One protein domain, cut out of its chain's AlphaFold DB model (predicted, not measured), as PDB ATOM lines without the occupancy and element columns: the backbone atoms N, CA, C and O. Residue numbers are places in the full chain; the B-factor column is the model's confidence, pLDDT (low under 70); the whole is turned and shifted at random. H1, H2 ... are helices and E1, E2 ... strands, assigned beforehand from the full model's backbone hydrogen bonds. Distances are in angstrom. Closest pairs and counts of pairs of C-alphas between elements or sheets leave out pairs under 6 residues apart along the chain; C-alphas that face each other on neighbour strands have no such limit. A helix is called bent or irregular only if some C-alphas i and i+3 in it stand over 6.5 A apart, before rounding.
ATOM      1  N   ASP A   6      11.558 -20.551 -69.583       87.88
ATOM      2  CA  ASP A   6      12.337 -19.367 -69.965       87.88
ATOM      3  C   ASP A   6      11.541 -18.068 -69.770       87.88
ATOM      4  O   ASP A   6      12.072 -17.067 -69.283       87.88
ATOM      5  N   GLU A   7      10.244 -18.090 -70.084       87.00
ATOM      6  CA  GLU A   7       9.334 -16.982 -69.781       87.00
ATOM      7  C   GLU A   7       9.209 -16.767 -68.269       87.00
ATOM      8  O   GLU A   7       9.249 -15.625 -67.810       87.00
ATOM      9  N   ALA A   8       9.129 -17.847 -67.482       87.62
ATOM     10  CA  ALA A   8       9.070 -17.769 -66.024       87.62
ATOM     11  C   ALA A   8      10.329 -17.119 -65.449       87.62
ATOM     12  O   ALA A   8      10.236 -16.199 -64.637       87.62
ATOM     13  N   ARG A   9      11.505 -17.514 -65.945       90.94
ATOM     14  CA  ARG A   9      12.782 -16.893 -65.577       90.94
ATOM     15  C   ARG A   9      12.815 -15.400 -65.904       90.94
ATOM     16  O   ARG A   9      13.259 -14.598 -65.083       90.94
ATOM     17  N   SER A  10      12.351 -15.023 -67.094       89.50
ATOM     18  CA  SER A  10      12.297 -13.622 -67.525       89.50
ATOM     19  C   SER A  10      11.368 -12.784 -66.636       89.50
ATOM     20  O   SER A  10      11.721 -11.674 -66.225       89.50
ATOM     21  N   LEU A  11      10.205 -13.336 -66.267       88.94
ATOM     22  CA  LEU A  11       9.261 -12.688 -65.356       88.94
ATOM     23  C   LEU A  11       9.840 -12.517 -63.954       88.94
ATOM     24  O   LEU A  11       9.752 -11.419 -63.410       88.94
ATOM     25  N   ILE A  12      10.486 -13.547 -63.399       89.94
ATOM     26  CA  ILE A  12      11.173 -13.462 -62.101       89.94
ATOM     27  C   ILE A  12      12.179 -12.309 -62.115       89.94
ATOM     28  O   ILE A  12      12.120 -11.427 -61.259       89.94
ATOM     29  N   ALA A  13      13.062 -12.268 -63.117       90.75
ATOM     30  CA  ALA A  13      14.069 -11.216 -63.228       90.75
ATOM     31  C   ALA A  13      13.436  -9.818 -63.325       90.75
ATOM     32  O   ALA A  13      13.915  -8.868 -62.706       90.75
ATOM     33  N   THR A  14      12.337  -9.697 -64.071       90.75
ATOM     34  CA  THR A  14      11.608  -8.434 -64.233       90.75
ATOM     35  C   THR A  14      10.961  -7.975 -62.927       90.75
ATOM     36  O   THR A  14      11.069  -6.800 -62.580       90.75
ATOM     37  N   ILE A  15      10.321  -8.885 -62.185       87.75
ATOM     38  CA  ILE A  15       9.671  -8.587 -60.902       87.75
ATOM     39  C   ILE A  15      10.711  -8.140 -59.873       87.75
ATOM     40  O   ILE A  15      10.553  -7.081 -59.272       87.75
ATOM     41  N   LEU A  16      11.796  -8.903 -59.711       88.12
ATOM     42  CA  LEU A  16      12.862  -8.573 -58.761       88.12
ATOM     43  C   LEU A  16      13.517  -7.228 -59.088       88.12
ATOM     44  O   LEU A  16      13.756  -6.420 -58.192       88.12
ATOM     45  N   LYS A  17      13.754  -6.955 -60.376       86.56
ATOM     46  CA  LYS A  17      14.286  -5.667 -60.821       86.56
ATOM     47  C   LYS A  17      13.351  -4.514 -60.450       86.56
ATOM     48  O   LYS A  17      13.812  -3.541 -59.864       86.56
ATOM     49  N   LYS A  18      12.056  -4.631 -60.755       85.38
ATOM     50  CA  LYS A  18      11.075  -3.589 -60.418       85.38
ATOM     51  C   LYS A  18      10.981  -3.346 -58.913       85.38
ATOM     52  O   LYS A  18      10.988  -2.198 -58.493       85.38
ATOM     53  N   LEU A  19      10.967  -4.406 -58.104       81.62
ATOM     54  CA  LEU A  19      10.954  -4.284 -56.642       81.62
ATOM     55  C   LEU A  19      12.168  -3.505 -56.118       81.62
ATOM     56  O   LEU A  19      12.025  -2.683 -55.217       81.62
ATOM     57  N   ALA A  20      13.347  -3.721 -56.702       77.44
ATOM     58  CA  ALA A  20      14.564  -3.010 -56.323       77.44
ATOM     59  C   ALA A  20      14.599  -1.538 -56.790       77.44
ATOM     60  O   ALA A  20      15.274  -0.715 -56.160       77.44
ATOM     61  N   GLU A  21      13.917  -1.214 -57.895       80.19
ATOM     62  CA  GLU A  21      13.851   0.131 -58.490       80.19
ATOM     63  C   GLU A  21      12.784   1.021 -57.826       80.19
ATOM     64  O   GLU A  21      13.061   2.189 -57.558       80.19
ATOM     65  N   ASP A  22      11.611   0.467 -57.507       70.75
ATOM     66  CA  ASP A  22      10.451   1.215 -56.992       70.75
ATOM     67  C   ASP A  22      10.418   1.330 -55.452       70.75
ATOM     68  O   ASP A  22       9.531   1.969 -54.881       70.75
ATOM     69  N   ALA A  23      11.389   0.739 -54.750       65.75
ATOM     70  CA  ALA A  23      11.466   0.796 -53.295       65.75
ATOM     71  C   ALA A  23      11.730   2.224 -52.785       65.75
ATOM     72  O   ALA A  23      12.819   2.784 -52.963       65.75
ATOM     73  N   ALA A  24      10.761   2.799 -52.064       67.88
ATOM     74  CA  ALA A  24      10.980   4.025 -51.304       67.88
ATOM     75  C   ALA A  24      12.125   3.823 -50.284       67.88
ATOM     76  O   ALA A  24      12.268   2.728 -49.732       67.88
ATOM     77  N   PRO A  25      12.928   4.860 -49.961       60.53
ATOM     78  CA  PRO A  25      14.110   4.711 -49.102       60.53
ATOM     79  C   PRO A  25      13.843   4.059 -47.735       60.53
ATOM     80  O   PRO A  25      14.734   3.406 -47.200       60.53
ATOM     81  N   GLY A  26      12.635   4.221 -47.180       62.75
ATOM     82  CA  GLY A  26      12.225   3.618 -45.907       62.75
ATOM     83  C   GLY A  26      11.765   2.157 -45.998       62.75
ATOM     84  O   GLY A  26      11.901   1.428 -45.024       62.75
ATOM     85  N   ASP A  27      11.277   1.707 -47.157       65.25
ATOM     86  CA  ASP A  27      10.752   0.343 -47.352       65.25
ATOM     87  C   ASP A  27      11.796  -0.606 -47.972       65.25
ATOM     88  O   ASP A  27      11.604  -1.820 -48.015       65.25
ATOM     89  N   ARG A  28      12.934  -0.061 -48.421       70.06
ATOM     90  CA  ARG A  28      13.983  -0.801 -49.130       70.06
ATOM     91  C   ARG A  28      14.555  -1.968 -48.327       70.06
ATOM     92  O   ARG A  28      14.730  -3.038 -48.887       70.06
ATOM     93  N   ARG A  29      14.754  -1.798 -47.013       72.31
ATOM     94  CA  ARG A  29      15.223  -2.888 -46.136       72.31
ATOM     95  C   ARG A  29      14.245  -4.059 -46.089       72.31
ATOM     96  O   ARG A  29      14.663  -5.189 -46.262       72.31
ATOM     97  N   ALA A  30      12.951  -3.785 -45.926       72.88
ATOM     98  CA  ALA A  30      11.938  -4.837 -45.865       72.88
ATOM     99  C   ALA A  30      11.809  -5.593 -47.199       72.88
ATOM    100  O   ALA A  30      11.603  -6.805 -47.211       72.88
ATOM    101  N   ILE A  31      11.953  -4.886 -48.325       76.38
ATOM    102  CA  ILE A  31      11.969  -5.493 -49.662       76.38
ATOM    103  C   ILE A  31      13.231  -6.344 -49.858       76.38
ATOM    104  O   ILE A  31      13.128  -7.475 -50.329       76.38
ATOM    105  N   ASP A  32      14.400  -5.833 -49.472       80.25
ATOM    106  CA  ASP A  32      15.669  -6.557 -49.582       80.25
ATOM    107  C   ASP A  32      15.660  -7.826 -48.712       80.25
ATOM    108  O   ASP A  32      16.014  -8.901 -49.198       80.25
ATOM    109  N   ASP A  33      15.179  -7.735 -47.470       82.94
ATOM    110  CA  ASP A  33      15.048  -8.876 -46.559       82.94
ATOM    111  C   ASP A  33      14.111  -9.947 -47.137       82.94
ATOM    112  O   ASP A  33      14.427 -11.138 -47.109       82.94
ATOM    113  N   LEU A  34      12.992  -9.530 -47.739       86.06
ATOM    114  CA  LEU A  34      12.060 -10.429 -48.420       86.06
ATOM    115  C   LEU A  34      12.707 -11.137 -49.616       86.06
ATOM    116  O   LEU A  34      12.529 -12.344 -49.785       86.06
ATOM    117  N   ILE A  35      13.462 -10.409 -50.441       86.81
ATOM    118  CA  ILE A  35      14.162 -10.977 -51.599       86.81
ATOM    119  C   ILE A  35      15.223 -11.982 -51.137       86.81
ATOM    120  O   ILE A  35      15.307 -13.082 -51.687       86.81
ATOM    121  N   VAL A  36      16.003 -11.637 -50.109       87.56
ATOM    122  CA  VAL A  36      17.014 -12.526 -49.522       87.56
ATOM    123  C   VAL A  36      16.366 -13.789 -48.962       87.56
ATOM    124  O   VAL A  36      16.834 -14.892 -49.247       87.56
ATOM    125  N   GLN A  37      15.270 -13.653 -48.217       86.56
ATOM    126  CA  GLN A  37      14.552 -14.794 -47.660       86.56
ATOM    127  C   GLN A  37      13.983 -15.695 -48.763       86.56
ATOM    128  O   GLN A  37      14.141 -16.912 -48.700       86.56
ATOM    129  N   TRP A  38      13.382 -15.119 -49.806       91.19
ATOM    130  CA  TRP A  38      12.884 -15.891 -50.943       91.19
ATOM    131  C   TRP A  38      14.008 -16.662 -51.649       91.19
ATOM    132  O   TRP A  38      13.855 -17.853 -51.926       91.19
ATOM    133  N   HIS A  39      15.166 -16.033 -51.880       88.25
ATOM    134  CA  HIS A  39      16.330 -16.721 -52.444       88.25
ATOM    135  C   HIS A  39      16.804 -17.876 -51.559       88.25
ATOM    136  O   HIS A  39      17.076 -18.957 -52.082       88.25
ATOM    137  N   ALA A  40      16.848 -17.675 -50.241       86.62
ATOM    138  CA  ALA A  40      17.224 -18.720 -49.296       86.62
ATOM    139  C   ALA A  40      16.272 -19.929 -49.362       86.62
ATOM    140  O   ALA A  40      16.737 -21.065 -49.353       86.62
ATOM    141  N   GLU A  41      14.962 -19.711 -49.510       86.31
ATOM    142  CA  GLU A  41      13.977 -20.792 -49.682       86.31
ATOM    143  C   GLU A  41      14.171 -21.551 -51.008       86.31
ATOM    144  O   GLU A  41      14.135 -22.787 -51.050       86.31
ATOM    145  N   ILE A  42      14.457 -20.840 -52.104       90.81
ATOM    146  CA  ILE A  42      14.771 -21.482 -53.390       90.81
ATOM    147  C   ILE A  42      16.062 -22.306 -53.301       90.81
ATOM    148  O   ILE A  42      16.123 -23.432 -53.810       90.81
ATOM    149  N   GLU A  43      17.084 -21.772 -52.634       86.94
ATOM    150  CA  GLU A  43      18.356 -22.449 -52.396       86.94
ATOM    151  C   GLU A  43      18.252 -23.605 -51.400       86.94
ATOM    152  O   GLU A  43      19.015 -24.565 -51.516       86.94
ATOM    153  N   ALA A  44      17.306 -23.581 -50.465       85.88
ATOM    154  CA  ALA A  44      17.028 -24.720 -49.597       85.88
ATOM    155  C   ALA A  44      16.413 -25.879 -50.396       85.88
ATOM    156  O   ALA A  44      16.799 -27.037 -50.214       85.88
ATOM    157  N   GLY A  45      15.552 -25.567 -51.371       81.69
ATOM    158  CA  GLY A  45      14.908 -26.549 -52.240       81.69
ATOM    159  C   GLY A  45      13.939 -27.470 -51.492       81.69
ATOM    160  O   GLY A  45      13.739 -27.379 -50.284       81.69
ATOM    161  N   ARG A  46      13.324 -28.408 -52.215       79.25
ATOM    162  CA  ARG A  46      12.386 -29.364 -51.615       79.25
ATOM    163  C   ARG A  46      13.121 -30.530 -50.959       79.25
ATOM    164  O   ARG A  46      13.934 -31.167 -51.642       79.25
ATOM    165  N   SER A  84      11.621 -25.782 -60.105       90.25
ATOM    166  CA  SER A  84      11.573 -25.305 -61.492       90.25
ATOM    167  C   SER A  84      11.303 -23.795 -61.531       90.25
ATOM    168  O   SER A  84      10.860 -23.220 -60.539       90.25
ATOM    169  N   GLN A  85      11.562 -23.121 -62.651       90.12
ATOM    170  CA  GLN A  85      11.342 -21.673 -62.770       90.12
ATOM    171  C   GLN A  85       9.867 -21.305 -62.597       90.12
ATOM    172  O   GLN A  85       9.559 -20.282 -61.994       90.12
ATOM    173  N   LEU A  86       8.950 -22.157 -63.059       87.62
ATOM    174  CA  LEU A  86       7.517 -21.979 -62.818       87.62
ATOM    175  C   LEU A  86       7.173 -22.026 -61.327       87.62
ATOM    176  O   LEU A  86       6.390 -21.215 -60.843       87.62
ATOM    177  N   GLU A  87       7.783 -22.951 -60.589       86.75
ATOM    178  CA  GLU A  87       7.567 -23.084 -59.146       86.75
ATOM    179  C   GLU A  87       8.216 -21.935 -58.369       86.75
ATOM    180  O   GLU A  87       7.641 -21.449 -57.400       86.75
ATOM    181  N   GLN A  88       9.389 -21.473 -58.810       90.56
ATOM    182  CA  GLN A  88      10.050 -20.288 -58.260       90.56
ATOM    183  C   GLN A  88       9.190 -19.035 -58.461       90.56
ATOM    184  O   GLN A  88       9.035 -18.247 -57.530       90.56
ATOM    185  N   LEU A  89       8.595 -18.874 -59.648       88.62
ATOM    186  CA  LEU A  89       7.680 -17.777 -59.946       88.62
ATOM    187  C   LEU A  89       6.420 -17.859 -59.075       88.62
ATOM    188  O   LEU A  89       6.027 -16.851 -58.495       88.62
ATOM    189  N   ASP A  90       5.818 -19.045 -58.933       86.94
ATOM    190  CA  ASP A  90       4.658 -19.247 -58.054       86.94
ATOM    191  C   ASP A  90       5.006 -18.852 -56.605       86.94
ATOM    192  O   ASP A  90       4.304 -18.045 -55.992       86.94
ATOM    193  N   LEU A  91       6.156 -19.301 -56.094       88.19
ATOM    194  CA  LEU A  91       6.613 -18.948 -54.750       88.19
ATOM    195  C   LEU A  91       6.866 -17.442 -54.591       88.19
ATOM    196  O   LEU A  91       6.496 -16.858 -53.572       88.19
ATOM    197  N   LEU A  92       7.469 -16.794 -55.593       88.81
ATOM    198  CA  LEU A  92       7.757 -15.358 -55.555       88.81
ATOM    199  C   LEU A  92       6.466 -14.549 -55.448       88.81
ATOM    200  O   LEU A  92       6.316 -13.719 -54.554       88.81
ATOM    201  N   VAL A  93       5.500 -14.830 -56.322       86.94
ATOM    202  CA  VAL A  93       4.211 -14.134 -56.309       86.94
ATOM    203  C   VAL A  93       3.479 -14.405 -54.985       86.94
ATOM    204  O   VAL A  93       2.739 -13.557 -54.495       86.94
ATOM    205  N   GLU A  94       3.640 -15.593 -54.379       84.56
ATOM    206  CA  GLU A  94       2.982 -15.954 -53.104       84.56
ATOM    207  C   GLU A  94       3.578 -15.192 -51.934       84.56
ATOM    208  O   GLU A  94       2.848 -14.603 -51.139       84.56
ATOM    209  N   THR A  95       4.901 -15.099 -51.917       86.25
ATOM    210  CA  THR A  95       5.645 -14.311 -50.940       86.25
ATOM    211  C   THR A  95       5.238 -12.835 -51.010       86.25
ATOM    212  O   THR A  95       4.982 -12.220 -49.977       86.25
ATOM    213  N   LEU A  96       5.061 -12.278 -52.214       84.00
ATOM    214  CA  LEU A  96       4.577 -10.903 -52.395       84.00
ATOM    215  C   LEU A  96       3.141 -10.710 -51.885       84.00
ATOM    216  O   LEU A  96       2.852  -9.726 -51.206       84.00
ATOM    217  N   GLY A  97       2.246 -11.662 -52.156       80.06
ATOM    218  CA  GLY A  97       0.886 -11.629 -51.614       80.06
ATOM    219  C   GLY A  97       0.866 -11.653 -50.080       80.06
ATOM    220  O   GLY A  97       0.146 -10.873 -49.453       80.06
ATOM    221  N   LEU A  98       1.690 -12.505 -49.468       80.50
ATOM    222  CA  LEU A  98       1.793 -12.628 -48.012       80.50
ATOM    223  C   LEU A  98       2.453 -11.421 -47.345       80.50
ATOM    224  O   LEU A  98       2.059 -11.064 -46.241       80.50
ATOM    225  N   ALA A  99       3.430 -10.789 -47.986       76.94
ATOM    226  CA  ALA A  99       4.151  -9.671 -47.388       76.94
ATOM    227  C   ALA A  99       3.397  -8.342 -47.494       76.94
ATOM    228  O   ALA A  99       3.421  -7.544 -46.559       76.94
ATOM    229  N   PHE A 100       2.710  -8.103 -48.615       75.44
ATOM    230  CA  PHE A 100       2.100  -6.800 -48.888       75.44
ATOM    231  C   PHE A 100       0.584  -6.788 -48.707       75.44
ATOM    232  O   PHE A 100       0.045  -5.809 -48.197       75.44
ATOM    233  N   VAL A 101      -0.112  -7.864 -49.082       72.62
ATOM    234  CA  VAL A 101      -1.584  -7.885 -49.086       72.62
ATOM    235  C   VAL A 101      -2.140  -8.469 -47.787       72.62
ATOM    236  O   VAL A 101      -3.033  -7.882 -47.172       72.62
ATOM    237  N   ALA A 102      -1.603  -9.603 -47.326       73.69
ATOM    238  CA  ALA A 102      -2.151 -10.311 -46.168       73.69
ATOM    239  C   ALA A 102      -2.191  -9.474 -44.868       73.69
ATOM    240  O   ALA A 102      -3.246  -9.469 -44.228       73.69
ATOM    241  N   PRO A 103      -1.147  -8.708 -44.482       73.88
ATOM    242  CA  PRO A 103      -1.177  -7.922 -43.248       73.88
ATOM    243  C   PRO A 103      -2.264  -6.838 -43.269       73.88
ATOM    244  O   PRO A 103      -2.908  -6.592 -42.249       73.88
ATOM    245  N   GLN A 104      -2.525  -6.235 -44.434       72.69
ATOM    246  CA  GLN A 104      -3.558  -5.205 -44.591       72.69
ATOM    247  C   GLN A 104      -4.970  -5.792 -44.507       72.69
ATOM    248  O   GLN A 104      -5.847  -5.233 -43.839       72.69
ATOM    249  N   LEU A 105      -5.188  -6.953 -45.130       70.19
ATOM    250  CA  LEU A 105      -6.460  -7.671 -45.035       70.19
ATOM    251  C   LEU A 105      -6.735  -8.142 -43.602       70.19
ATOM    252  O   LEU A 105      -7.858  -7.997 -43.116       70.19
ATOM    253  N   MET A 106      -5.716  -8.655 -42.907       71.75
ATOM    254  CA  MET A 106      -5.825  -9.064 -41.504       71.75
ATOM    255  C   MET A 106      -6.182  -7.882 -40.599       71.75
ATOM    256  O   MET A 106      -7.104  -7.991 -39.791       71.75
ATOM    257  N   ALA A 107      -5.504  -6.741 -40.761       70.50
ATOM    258  CA  ALA A 107      -5.801  -5.535 -39.992       70.50
ATOM    259  C   ALA A 107      -7.238  -5.039 -40.237       70.50
ATOM    260  O   ALA A 107      -7.957  -4.736 -39.284       70.50
ATOM    261  N   SER A 108      -7.687  -5.032 -41.495       71.44
ATOM    262  CA  SER A 108      -9.052  -4.626 -41.863       71.44
ATOM    263  C   SER A 108     -10.110  -5.541 -41.236       71.44
ATOM    264  O   SER A 108     -11.042  -5.060 -40.593       71.44
ATOM    265  N   LYS A 109      -9.932  -6.865 -41.335       72.75
ATOM    266  CA  LYS A 109     -10.860  -7.851 -40.754       72.75
ATOM    267  C   LYS A 109     -10.919  -7.790 -39.231       72.75
ATOM    268  O   LYS A 109     -11.992  -7.955 -38.648       72.75
ATOM    269  N   LEU A 110      -9.787  -7.527 -38.578       75.25
ATOM    270  CA  LEU A 110      -9.743  -7.335 -37.132       75.25
ATOM    271  C   LEU A 110     -10.546  -6.097 -36.719       75.25
ATOM    272  O   LEU A 110     -11.357  -6.177 -35.798       75.25
ATOM    273  N   LEU A 111     -10.372  -4.974 -37.421       74.06
ATOM    274  CA  LEU A 111     -11.121  -3.744 -37.156       74.06
ATOM    275  C   LEU A 111     -12.632  -3.926 -37.357       74.06
ATOM    276  O   LEU A 111     -13.401  -3.499 -36.499       74.06
ATOM    277  N   GLU A 112     -13.051  -4.593 -38.437       74.69
ATOM    278  CA  GLU A 112     -14.461  -4.942 -38.684       74.69
ATOM    279  C   GLU A 112     -15.046  -5.761 -37.525       74.69
ATOM    280  O   GLU A 112     -16.105  -5.433 -36.991       74.69
ATOM    281  N   THR A 113     -14.316  -6.789 -37.086       76.19
ATOM    282  CA  THR A 113     -14.746  -7.670 -35.992       76.19
ATOM    283  C   THR A 113     -14.905  -6.888 -34.688       76.19
ATOM    284  O   THR A 113     -15.920  -7.013 -34.005       76.19
ATOM    285  N   VAL A 114     -13.936  -6.032 -34.342       73.44
ATOM    286  CA  VAL A 114     -14.018  -5.211 -33.123       73.44
ATOM    287  C   VAL A 114     -15.194  -4.227 -33.190       73.44
ATOM    288  O   VAL A 114     -15.883  -4.044 -32.188       73.44
ATOM    289  N   GLN A 115     -15.469  -3.623 -34.350       71.50
ATOM    290  CA  GLN A 115     -16.622  -2.732 -34.526       71.50
ATOM    291  C   GLN A 115     -17.957  -3.459 -34.368       71.50
ATOM    292  O   GLN A 115     -18.864  -2.931 -33.724       71.50
ATOM    293  N   GLN A 116     -18.069  -4.674 -34.910       71.94
ATOM    294  CA  GLN A 116     -19.267  -5.496 -34.776       71.94
ATOM    295  C   GLN A 116     -19.593  -5.768 -33.299       71.94
ATOM    296  O   GLN A 116     -20.715  -5.525 -32.859       71.94
ATOM    297  N   PHE A 117     -18.593  -6.168 -32.506       68.06
ATOM    298  CA  PHE A 117     -18.781  -6.396 -31.069       68.06
ATOM    299  C   PHE A 117     -19.014  -5.105 -30.268       68.06
ATOM    300  O   PHE A 117     -19.741  -5.125 -29.274       68.06
ATOM    301  N   ALA A 118     -18.454  -3.967 -30.691       63.44
ATOM    302  CA  ALA A 118     -18.729  -2.674 -30.063       63.44
ATOM    303  C   ALA A 118     -20.192  -2.222 -30.260       63.44
ATOM    304  O   ALA A 118     -20.767  -1.600 -29.366       63.44
ATOM    305  N   GLY A 119     -20.813  -2.568 -31.394       57.16
ATOM    306  CA  GLY A 119     -22.212  -2.246 -31.694       57.16
ATOM    307  C   GLY A 119     -23.238  -3.027 -30.863       57.16
ATOM    308  O   GLY A 119     -24.307  -2.501 -30.562       57.16
ATOM    309  N   GLU A 120     -22.914  -4.250 -30.444       58.56
ATOM    310  CA  GLU A 120     -23.832  -5.127 -29.696       58.56
ATOM    311  C   GLU A 120     -23.871  -4.829 -28.182       58.56
ATOM    312  O   GLU A 120     -24.815  -5.217 -27.495       58.56
ATOM    313  N   GLY A 121     -22.877  -4.106 -27.647       53.41
ATOM    314  CA  GLY A 121     -22.688  -3.907 -26.203       53.41
ATOM    315  C   GLY A 121     -23.218  -2.600 -25.601       53.41
ATOM    316  O   GLY A 121     -23.072  -2.400 -24.397       53.41
ATOM    317  N   GLY A 122     -23.784  -1.674 -26.386       48.53
ATOM    318  CA  GLY A 122     -24.283  -0.383 -25.874       48.53
ATOM    319  C   GLY A 122     -23.214   0.530 -25.247       48.53
ATOM    320  O   GLY A 122     -23.549   1.557 -24.653       48.53
ATOM    321  N   VAL A 123     -21.929   0.188 -25.376       49.34
ATOM    322  CA  VAL A 123     -20.825   1.040 -24.934       49.34
ATOM    323  C   VAL A 123     -20.575   2.065 -26.031       49.34
ATOM    324  O   VAL A 123     -20.204   1.736 -27.153       49.34
ATOM    325  N   GLN A 124     -20.842   3.320 -25.690       50.78
ATOM    326  CA  GLN A 124     -20.604   4.504 -26.507       50.78
ATOM    327  C   GLN A 124     -19.235   4.424 -27.203       50.78
ATOM    328  O   GLN A 124     -18.255   4.059 -26.557       50.78
ATOM    329  N   ALA A 125     -19.184   4.761 -28.500       52.94
ATOM    330  CA  ALA A 125     -17.999   4.713 -29.361       52.94
ATOM    331  C   ALA A 125     -16.823   5.519 -28.775       52.94
ATOM    332  O   ALA A 125     -16.617   6.690 -29.091       52.94
ATOM    333  N   ALA A 126     -16.068   4.900 -27.875       49.78
ATOM    334  CA  ALA A 126     -14.960   5.522 -27.181       49.78
ATOM    335  C   ALA A 126     -13.664   5.136 -27.898       49.78
ATOM    336  O   ALA A 126     -13.097   4.074 -27.663       49.78
ATOM    337  N   ALA A 127     -13.219   6.060 -28.750       54.22
ATOM    338  CA  ALA A 127     -11.948   6.093 -29.471       54.22
ATOM    339  C   ALA A 127     -11.786   5.116 -30.664       54.22
ATOM    340  O   ALA A 127     -12.256   3.980 -30.633       54.22
ATOM    341  N   PRO A 128     -11.107   5.559 -31.747       56.97
ATOM    342  CA  PRO A 128     -10.810   4.710 -32.895       56.97
ATOM    343  C   PRO A 128      -9.931   3.529 -32.471       56.97
ATOM    344  O   PRO A 128      -8.819   3.712 -31.961       56.97
ATOM    345  N   VAL A 129     -10.433   2.315 -32.711       59.38
ATOM    346  CA  VAL A 129      -9.678   1.074 -32.517       59.38
ATOM    347  C   VAL A 129      -8.422   1.165 -33.369       59.38
ATOM    348  O   VAL A 129      -8.481   1.379 -34.578       59.38
ATOM    349  N   THR A 130      -7.284   1.070 -32.700       57.41
ATOM    350  CA  THR A 130      -5.971   1.211 -33.303       57.41
ATOM    351  C   THR A 130      -5.264  -0.131 -33.195       57.41
ATOM    352  O   THR A 130      -5.092  -0.644 -32.091       57.41
ATOM    353  N   VAL A 131      -4.854  -0.688 -34.330       62.91
ATOM    354  CA  VAL A 131      -4.059  -1.915 -34.410       62.91
ATOM    355  C   VAL A 131      -2.618  -1.524 -34.702       62.91
ATOM    356  O   VAL A 131      -2.358  -0.677 -35.549       62.91
ATOM    357  N   PHE A 132      -1.674  -2.135 -34.002       62.28
ATOM    358  CA  PHE A 132      -0.253  -1.939 -34.246       62.28
ATOM    359  C   PHE A 132       0.282  -3.162 -34.987       62.28
ATOM    360  O   PHE A 132       0.185  -4.277 -34.474       62.28
ATOM    361  N   LEU A 133       0.823  -2.965 -36.191       59.16
ATOM    362  CA  LEU A 133       1.606  -4.000 -36.863       59.16
ATOM    363  C   LEU A 133       3.069  -3.822 -36.462       59.16
ATOM    364  O   LEU A 133       3.685  -2.804 -36.775       59.16
ATOM    365  N   ALA A 134       3.596  -4.813 -35.756       54.78
ATOM    366  CA  ALA A 134       4.969  -4.865 -35.285       54.78
ATOM    367  C   ALA A 134       5.607  -6.187 -35.720       54.78
ATOM    368  O   ALA A 134       4.949  -7.234 -35.691       54.78
ATOM    369  N   ALA A 135       6.885  -6.147 -36.092       54.69
ATOM    370  CA  ALA A 135       7.686  -7.358 -36.194       54.69
ATOM    371  C   ALA A 135       7.889  -7.960 -34.785       54.69
ATOM    372  O   ALA A 135       7.897  -7.221 -33.795       54.69
ATOM    373  N   PRO A 136       8.049  -9.290 -34.647       46.09
ATOM    374  CA  PRO A 136       8.309  -9.904 -33.349       46.09
ATOM    375  C   PRO A 136       9.553  -9.283 -32.692       46.09
ATOM    376  O   PRO A 136      10.662  -9.450 -33.186       46.09
ATOM    377  N   GLY A 137       9.367  -8.581 -31.570       48.53
ATOM    378  CA  GLY A 137      10.455  -7.965 -30.799       48.53
ATOM    379  C   GLY A 137      10.653  -6.456 -30.995       48.53
ATOM    380  O   GLY A 137      11.391  -5.865 -30.211       48.53
ATOM    381  N   GLU A 138       9.967  -5.813 -31.944       51.50
ATOM    382  CA  GLU A 138      10.033  -4.358 -32.148       51.50
ATOM    383  C   GLU A 138       8.723  -3.689 -31.725       51.50
ATOM    384  O   GLU A 138       7.678  -3.911 -32.325       51.50
ATOM    385  N   VAL A 139       8.758  -2.858 -30.680       53.25
ATOM    386  CA  VAL A 139       7.581  -2.083 -30.228       53.25
ATOM    387  C   VAL A 139       7.750  -0.583 -30.498       53.25
ATOM    388  O   VAL A 139       6.772   0.158 -30.462       53.25
ATOM    389  N   GLU A 140       8.971  -0.126 -30.798       46.97
ATOM    390  CA  GLU A 140       9.274   1.303 -30.976       46.97
ATOM    391  C   GLU A 140       8.829   1.858 -32.344       46.97
ATOM    392  O   GLU A 140       8.435   3.018 -32.406       46.97
ATOM    393  N   ASP A 141       8.754   1.022 -33.391       49.06
ATOM    394  CA  ASP A 141       8.371   1.411 -34.766       49.06
ATOM    395  C   ASP A 141       7.076   0.730 -35.256       49.06
ATOM    396  O   ASP A 141       6.880   0.454 -36.443       49.06
ATOM    397  N   ALA A 142       6.155   0.432 -34.339       55.69
ATOM    398  CA  ALA A 142       4.920  -0.247 -34.702       55.69
ATOM    399  C   ALA A 142       4.033   0.650 -35.590       55.69
ATOM    400  O   ALA A 142       3.567   1.713 -35.163       55.69
ATOM    401  N   ARG A 143       3.759   0.219 -36.832       58.31
ATOM    402  CA  ARG A 143       2.869   0.961 -37.739       58.31
ATOM    403  C   ARG A 143       1.471   0.982 -37.136       58.31
ATOM    404  O   ARG A 143       0.819  -0.054 -36.993       58.31
ATOM    405  N   ARG A 144       1.020   2.187 -36.794       63.00
ATOM    406  CA  ARG A 144      -0.329   2.448 -36.308       63.00
ATOM    407  C   ARG A 144      -1.309   2.326 -37.472       63.00
ATOM    408  O   ARG A 144      -1.236   3.103 -38.418       63.00
ATOM    409  N   ILE A 145      -2.237   1.385 -37.380       62.62
ATOM    410  CA  ILE A 145      -3.334   1.212 -38.326       62.62
ATOM    411  C   ILE A 145      -4.635   1.555 -37.614       62.62
ATOM    412  O   ILE A 145      -5.070   0.863 -36.693       62.62
ATOM    413  N   ASP A 146      -5.254   2.644 -38.045       65.88
ATOM    414  CA  ASP A 146      -6.653   2.935 -37.764       65.88
ATOM    415  C   ASP A 146      -7.518   2.577 -38.982       65.88
ATOM    416  O   ASP A 146      -7.037   2.090 -40.005       65.88
ATOM    417  N   THR A 147      -8.823   2.802 -38.878       66.19
ATOM    418  CA  THR A 147      -9.783   2.483 -39.941       66.19
ATOM    419  C   THR A 147      -9.569   3.280 -41.228       66.19
ATOM    420  O   THR A 147      -9.934   2.794 -42.298       66.19
ATOM    421  N   VAL A 148      -8.993   4.480 -41.154       69.06
ATOM    422  CA  VAL A 148      -8.702   5.314 -42.326       69.06
ATOM    423  C   VAL A 148      -7.457   4.783 -43.028       69.06
ATOM    424  O   VAL A 148      -7.494   4.539 -44.231       69.06
ATOM    425  N   ILE A 149      -6.401   4.499 -42.264       68.19
ATOM    426  CA  ILE A 149      -5.145   3.921 -42.752       68.19
ATOM    427  C   ILE A 149      -5.373   2.513 -43.305       68.19
ATOM    428  O   ILE A 149      -4.823   2.189 -44.349       68.19
ATOM    429  N   ALA A 150      -6.215   1.689 -42.674       66.94
ATOM    430  CA  ALA A 150      -6.557   0.357 -43.179       66.94
ATOM    431  C   ALA A 150      -7.261   0.430 -44.540       66.94
ATOM    432  O   ALA A 150      -6.909  -0.308 -45.455       66.94
ATOM    433  N   LYS A 151      -8.219   1.356 -44.703       67.56
ATOM    434  CA  LYS A 151      -8.905   1.580 -45.985       67.56
ATOM    435  C   LYS A 151      -7.956   2.116 -47.051       67.56
ATOM    436  O   LYS A 151      -7.996   1.658 -48.189       67.56
ATOM    437  N   GLU A 152      -7.098   3.062 -46.689       70.38
ATOM    438  CA  GLU A 152      -6.108   3.621 -47.604       70.38
ATOM    439  C   GLU A 152      -5.066   2.575 -48.015       70.38
ATOM    440  O   GLU A 152      -4.728   2.470 -49.189       70.38
ATOM    441  N   ALA A 153      -4.600   1.751 -47.079       66.88
ATOM    442  CA  ALA A 153      -3.674   0.666 -47.356       66.88
ATOM    443  C   ALA A 153      -4.325  -0.427 -48.209       66.88
ATOM    444  O   ALA A 153      -3.723  -0.843 -49.192       66.88
ATOM    445  N   ALA A 154      -5.569  -0.820 -47.913       67.88
ATOM    446  CA  ALA A 154      -6.333  -1.743 -48.748       67.88
ATOM    447  C   ALA A 154      -6.448  -1.213 -50.184       67.88
ATOM    448  O   ALA A 154      -6.103  -1.932 -51.121       67.88
ATOM    449  N   ALA A 155      -6.811   0.063 -50.358       72.19
ATOM    450  CA  ALA A 155      -6.867   0.711 -51.666       72.19
ATOM    451  C   ALA A 155      -5.498   0.738 -52.372       72.19
ATOM    452  O   ALA A 155      -5.416   0.415 -53.553       72.19
ATOM    453  N   ARG A 156      -4.415   1.057 -51.650       68.81
ATOM    454  CA  ARG A 156      -3.041   1.070 -52.188       68.81
ATOM    455  C   ARG A 156      -2.539  -0.324 -52.575       68.81
ATOM    456  O   ARG A 156      -1.752  -0.445 -53.504       68.81
ATOM    457  N   THR A 157      -2.987  -1.375 -51.888       73.38
ATOM    458  CA  THR A 157      -2.615  -2.767 -52.200       73.38
ATOM    459  C   THR A 157      -3.553  -3.447 -53.196       73.38
ATOM    460  O   THR A 157      -3.226  -4.527 -53.683       73.38
ATOM    461  N   GLN A 158      -4.692  -2.828 -53.524       74.94
ATOM    462  CA  GLN A 158      -5.696  -3.399 -54.423       74.94
ATOM    463  C   GLN A 158      -5.154  -3.566 -55.845       74.94
ATOM    464  O   GLN A 158      -5.336  -4.622 -56.441       74.94
ATOM    465  N   GLU A 159      -4.424  -2.572 -56.356       77.62
ATOM    466  CA  GLU A 159      -3.792  -2.651 -57.679       77.62
ATOM    467  C   GLU A 159      -2.813  -3.831 -57.756       77.62
ATOM    468  O   GLU A 159      -2.851  -4.621 -58.697       77.62
ATOM    469  N   LEU A 160      -1.995  -4.023 -56.716       75.50
ATOM    470  CA  LEU A 160      -1.086  -5.165 -56.625       75.50
ATOM    471  C   LEU A 160      -1.848  -6.496 -56.532       75.50
ATOM    472  O   LEU A 160      -1.460  -7.468 -57.176       75.50
ATOM    473  N   ALA A 161      -2.929  -6.552 -55.751       76.81
ATOM    474  CA  ALA A 161      -3.774  -7.737 -55.639       76.81
ATOM    475  C   ALA A 161      -4.405  -8.123 -56.987       76.81
ATOM    476  O   ALA A 161      -4.438  -9.309 -57.330       76.81
ATOM    477  N   ASP A 162      -4.853  -7.134 -57.760       81.25
ATOM    478  CA  ASP A 162      -5.437  -7.332 -59.085       81.25
ATOM    479  C   ASP A 162      -4.381  -7.791 -60.096       81.25
ATOM    480  O   ASP A 162      -4.611  -8.780 -60.789       81.25
ATOM    481  N   ILE A 163      -3.194  -7.172 -60.101       79.38
ATOM    482  CA  ILE A 163      -2.056  -7.599 -60.933       79.38
ATOM    483  C   ILE A 163      -1.646  -9.039 -60.599       79.38
ATOM    484  O   ILE A 163      -1.427  -9.849 -61.498       79.38
ATOM    485  N   ILE A 164      -1.556  -9.393 -59.313       80.31
ATOM    486  CA  ILE A 164      -1.227 -10.759 -58.879       80.31
ATOM    487  C   ILE A 164      -2.295 -11.751 -59.352       80.31
ATOM    488  O   ILE A 164      -1.959 -12.848 -59.809       80.31
ATOM    489  N   ALA A 165      -3.574 -11.390 -59.243       80.44
ATOM    490  CA  ALA A 165      -4.673 -12.234 -59.694       80.44
ATOM    491  C   ALA A 165      -4.663 -12.413 -61.219       80.44
ATOM    492  O   ALA A 165      -4.788 -13.541 -61.691       80.44
ATOM    493  N   GLU A 166      -4.452 -11.336 -61.976       82.62
ATOM    494  CA  GLU A 166      -4.358 -11.361 -63.438       82.62
ATOM    495  C   GLU A 166      -3.168 -12.201 -63.907       82.62
ATOM    496  O   GLU A 166      -3.347 -13.110 -64.713       82.62
ATOM    497  N   LEU A 167      -1.975 -11.990 -63.336       77.56
ATOM    498  CA  LEU A 167      -0.797 -12.815 -63.618       77.56
ATOM    499  C   LEU A 167      -1.057 -14.293 -63.309       77.56
ATOM    500  O   LEU A 167      -0.606 -15.168 -64.047       77.56
ATOM    501  N   SER A 168      -1.797 -14.582 -62.238       79.44
ATOM    502  CA  SER A 168      -2.128 -15.960 -61.878       79.44
ATOM    503  C   SER A 168      -3.088 -16.601 -62.883       79.44
ATOM    504  O   SER A 168      -2.866 -17.738 -63.297       79.44
ATOM    505  N   GLU A 169      -4.121 -15.870 -63.312       82.00
ATOM    506  CA  GLU A 169      -5.117 -16.329 -64.287       82.00
ATOM    507  C   GLU A 169      -4.517 -16.476 -65.697       82.00
ATOM    508  O   GLU A 169      -4.670 -17.523 -66.329       82.00
ATOM    509  N   GLU A 170      -3.794 -15.465 -66.183       77.81
ATOM    510  CA  GLU A 170      -3.222 -15.431 -67.533       77.81
ATOM    511  C   GLU A 170      -2.166 -16.528 -67.725       77.81
ATOM    512  O   GLU A 170      -2.114 -17.194 -68.767       77.81
ATOM    513  N   LYS A 171      -1.328 -16.735 -66.704       74.38
ATOM    514  CA  LYS A 171      -0.205 -17.675 -66.749       74.38
ATOM    515  C   LYS A 171      -0.569 -19.060 -66.200       74.38
ATOM    516  O   LYS A 171       0.265 -19.959 -66.196       74.38
ATOM    517  N   GLY A 172      -1.812 -19.279 -65.769       71.69
ATOM    518  CA  GLY A 172      -2.245 -20.570 -65.224       71.69
ATOM    519  C   GLY A 172      -1.464 -20.990 -63.975       71.69
ATOM    520  O   GLY A 172      -1.253 -22.186 -63.758       71.69
TER     521      GLY A 172
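Overview. This is residues 6 to 46 and 84 to 172 of the 185 residues of an uncharacterized protein of Mesorhizobium sp (UniProt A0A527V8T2). One long, bent helix, H3, makes the backbone of an elongated shape, with a helical hairpin, H1 and H2, packed on its first arm to form a three-helix bundle at one end. H4 folds back beside H3, its arm H4a packed on H3b beyond the bundle and its arm H4b running back beside H3a; a small strand hairpin, E1 and E2, lies near the beginning of H3b, and residues 119 to 124 stick out at the far end. The 130 printed residues include four named helices and two strands, in the order H1 H2 H3 E1 E2 H4; the sheet, E1 - E2, is antiparallel, and the class is mostly helix. The whole is loose, with a radius of gyration of the C-alphas of 18.0 A and spans of 60 by 34 by 29 A.

Arrangement. H1, residues 6 to 22, and H2, residues 28 to 44, form a helical hairpin: they touch, closest at the C-alphas of Leu 19 and Ile 31, 7.2 A, at a shallow tilt of 26 degrees, opposite ways. By its hydrogen bonds H3, residues 85 to 120, was assigned as one helix, but it is bent, with C-alphas 100 and 103 6.6 A apart; its arms H3a, residues 85 to 100, and H3b, residues 103 to 120, stand at a steep tilt of 40 degrees. H1, H2 and H3a are an up-and-down bundle, each running against the one before it. With its residues 6 to 12 alone, H1 touches H3a, closest at the C-alphas of Ala 8 and Leu 86, 5.5 A. H2 touches H3a, closest at the C-alphas of Ile 42 and Gln 88, 6.9 A. E1, residues 131 to 133, and E2, residues 143 to 145, form an antiparallel hairpin; N 131 and O 145, 2.8 A, are within hydrogen-bond range. The closest C-alphas of H3b and E1, Ala 107 and Val 131, are 6.9 A apart. H4, residues 147 to 170, was likewise assigned as one helix but is bent, with C-alphas 156 and 159 6.7 A apart; its arms are H4a, residues 147 to 156, and H4b, residues 159 to 170, at a steep tilt of 41 degrees. H4a touches H3b, closest at the C-alphas of Ser 108 and Ala 150, 5.7 A, opposite ways at a shallow tilt of 33 degrees, only just short of steep. H4b and H3a only just touch, with 3 pairs of C-alphas within 8 A, the closest being Val 93 and Ile 164, 6.9 A. Every O i to N i+4 pair is within hydrogen-bond range in H1, H2, H3a, H4a and H4b, and 13 of 14 are in H3b.

Along the chain. H1 begins at C-alpha 6 (12.337, -19.367, -69.965) and is 24.4 A long; H2 is 24.1 A. H3a is 22.3 A and H3b 26.5 A, ending at C-alpha 120 (-23.832, -5.127, -29.696). E1 is 6.5 A and E2 6.2 A. H4a is 14.1 A and H4b 16.1 A, ending at C-alpha 170 (-3.222, -15.431, -67.533).

Size, cuts and confidence. The two C-alphas farthest apart, those of Asp 6 and Gly 122, are 60.4 A apart. Residues 47 to 83 are not printed, and C-alphas 46 and 84 are 10.7 A apart across the cut. Of the links that are printed whole, none is long. The mean pLDDT of the printed part is 73.7; it is under 70 in residues 23 to 27, 117 to 151, 153 to 154 and 156.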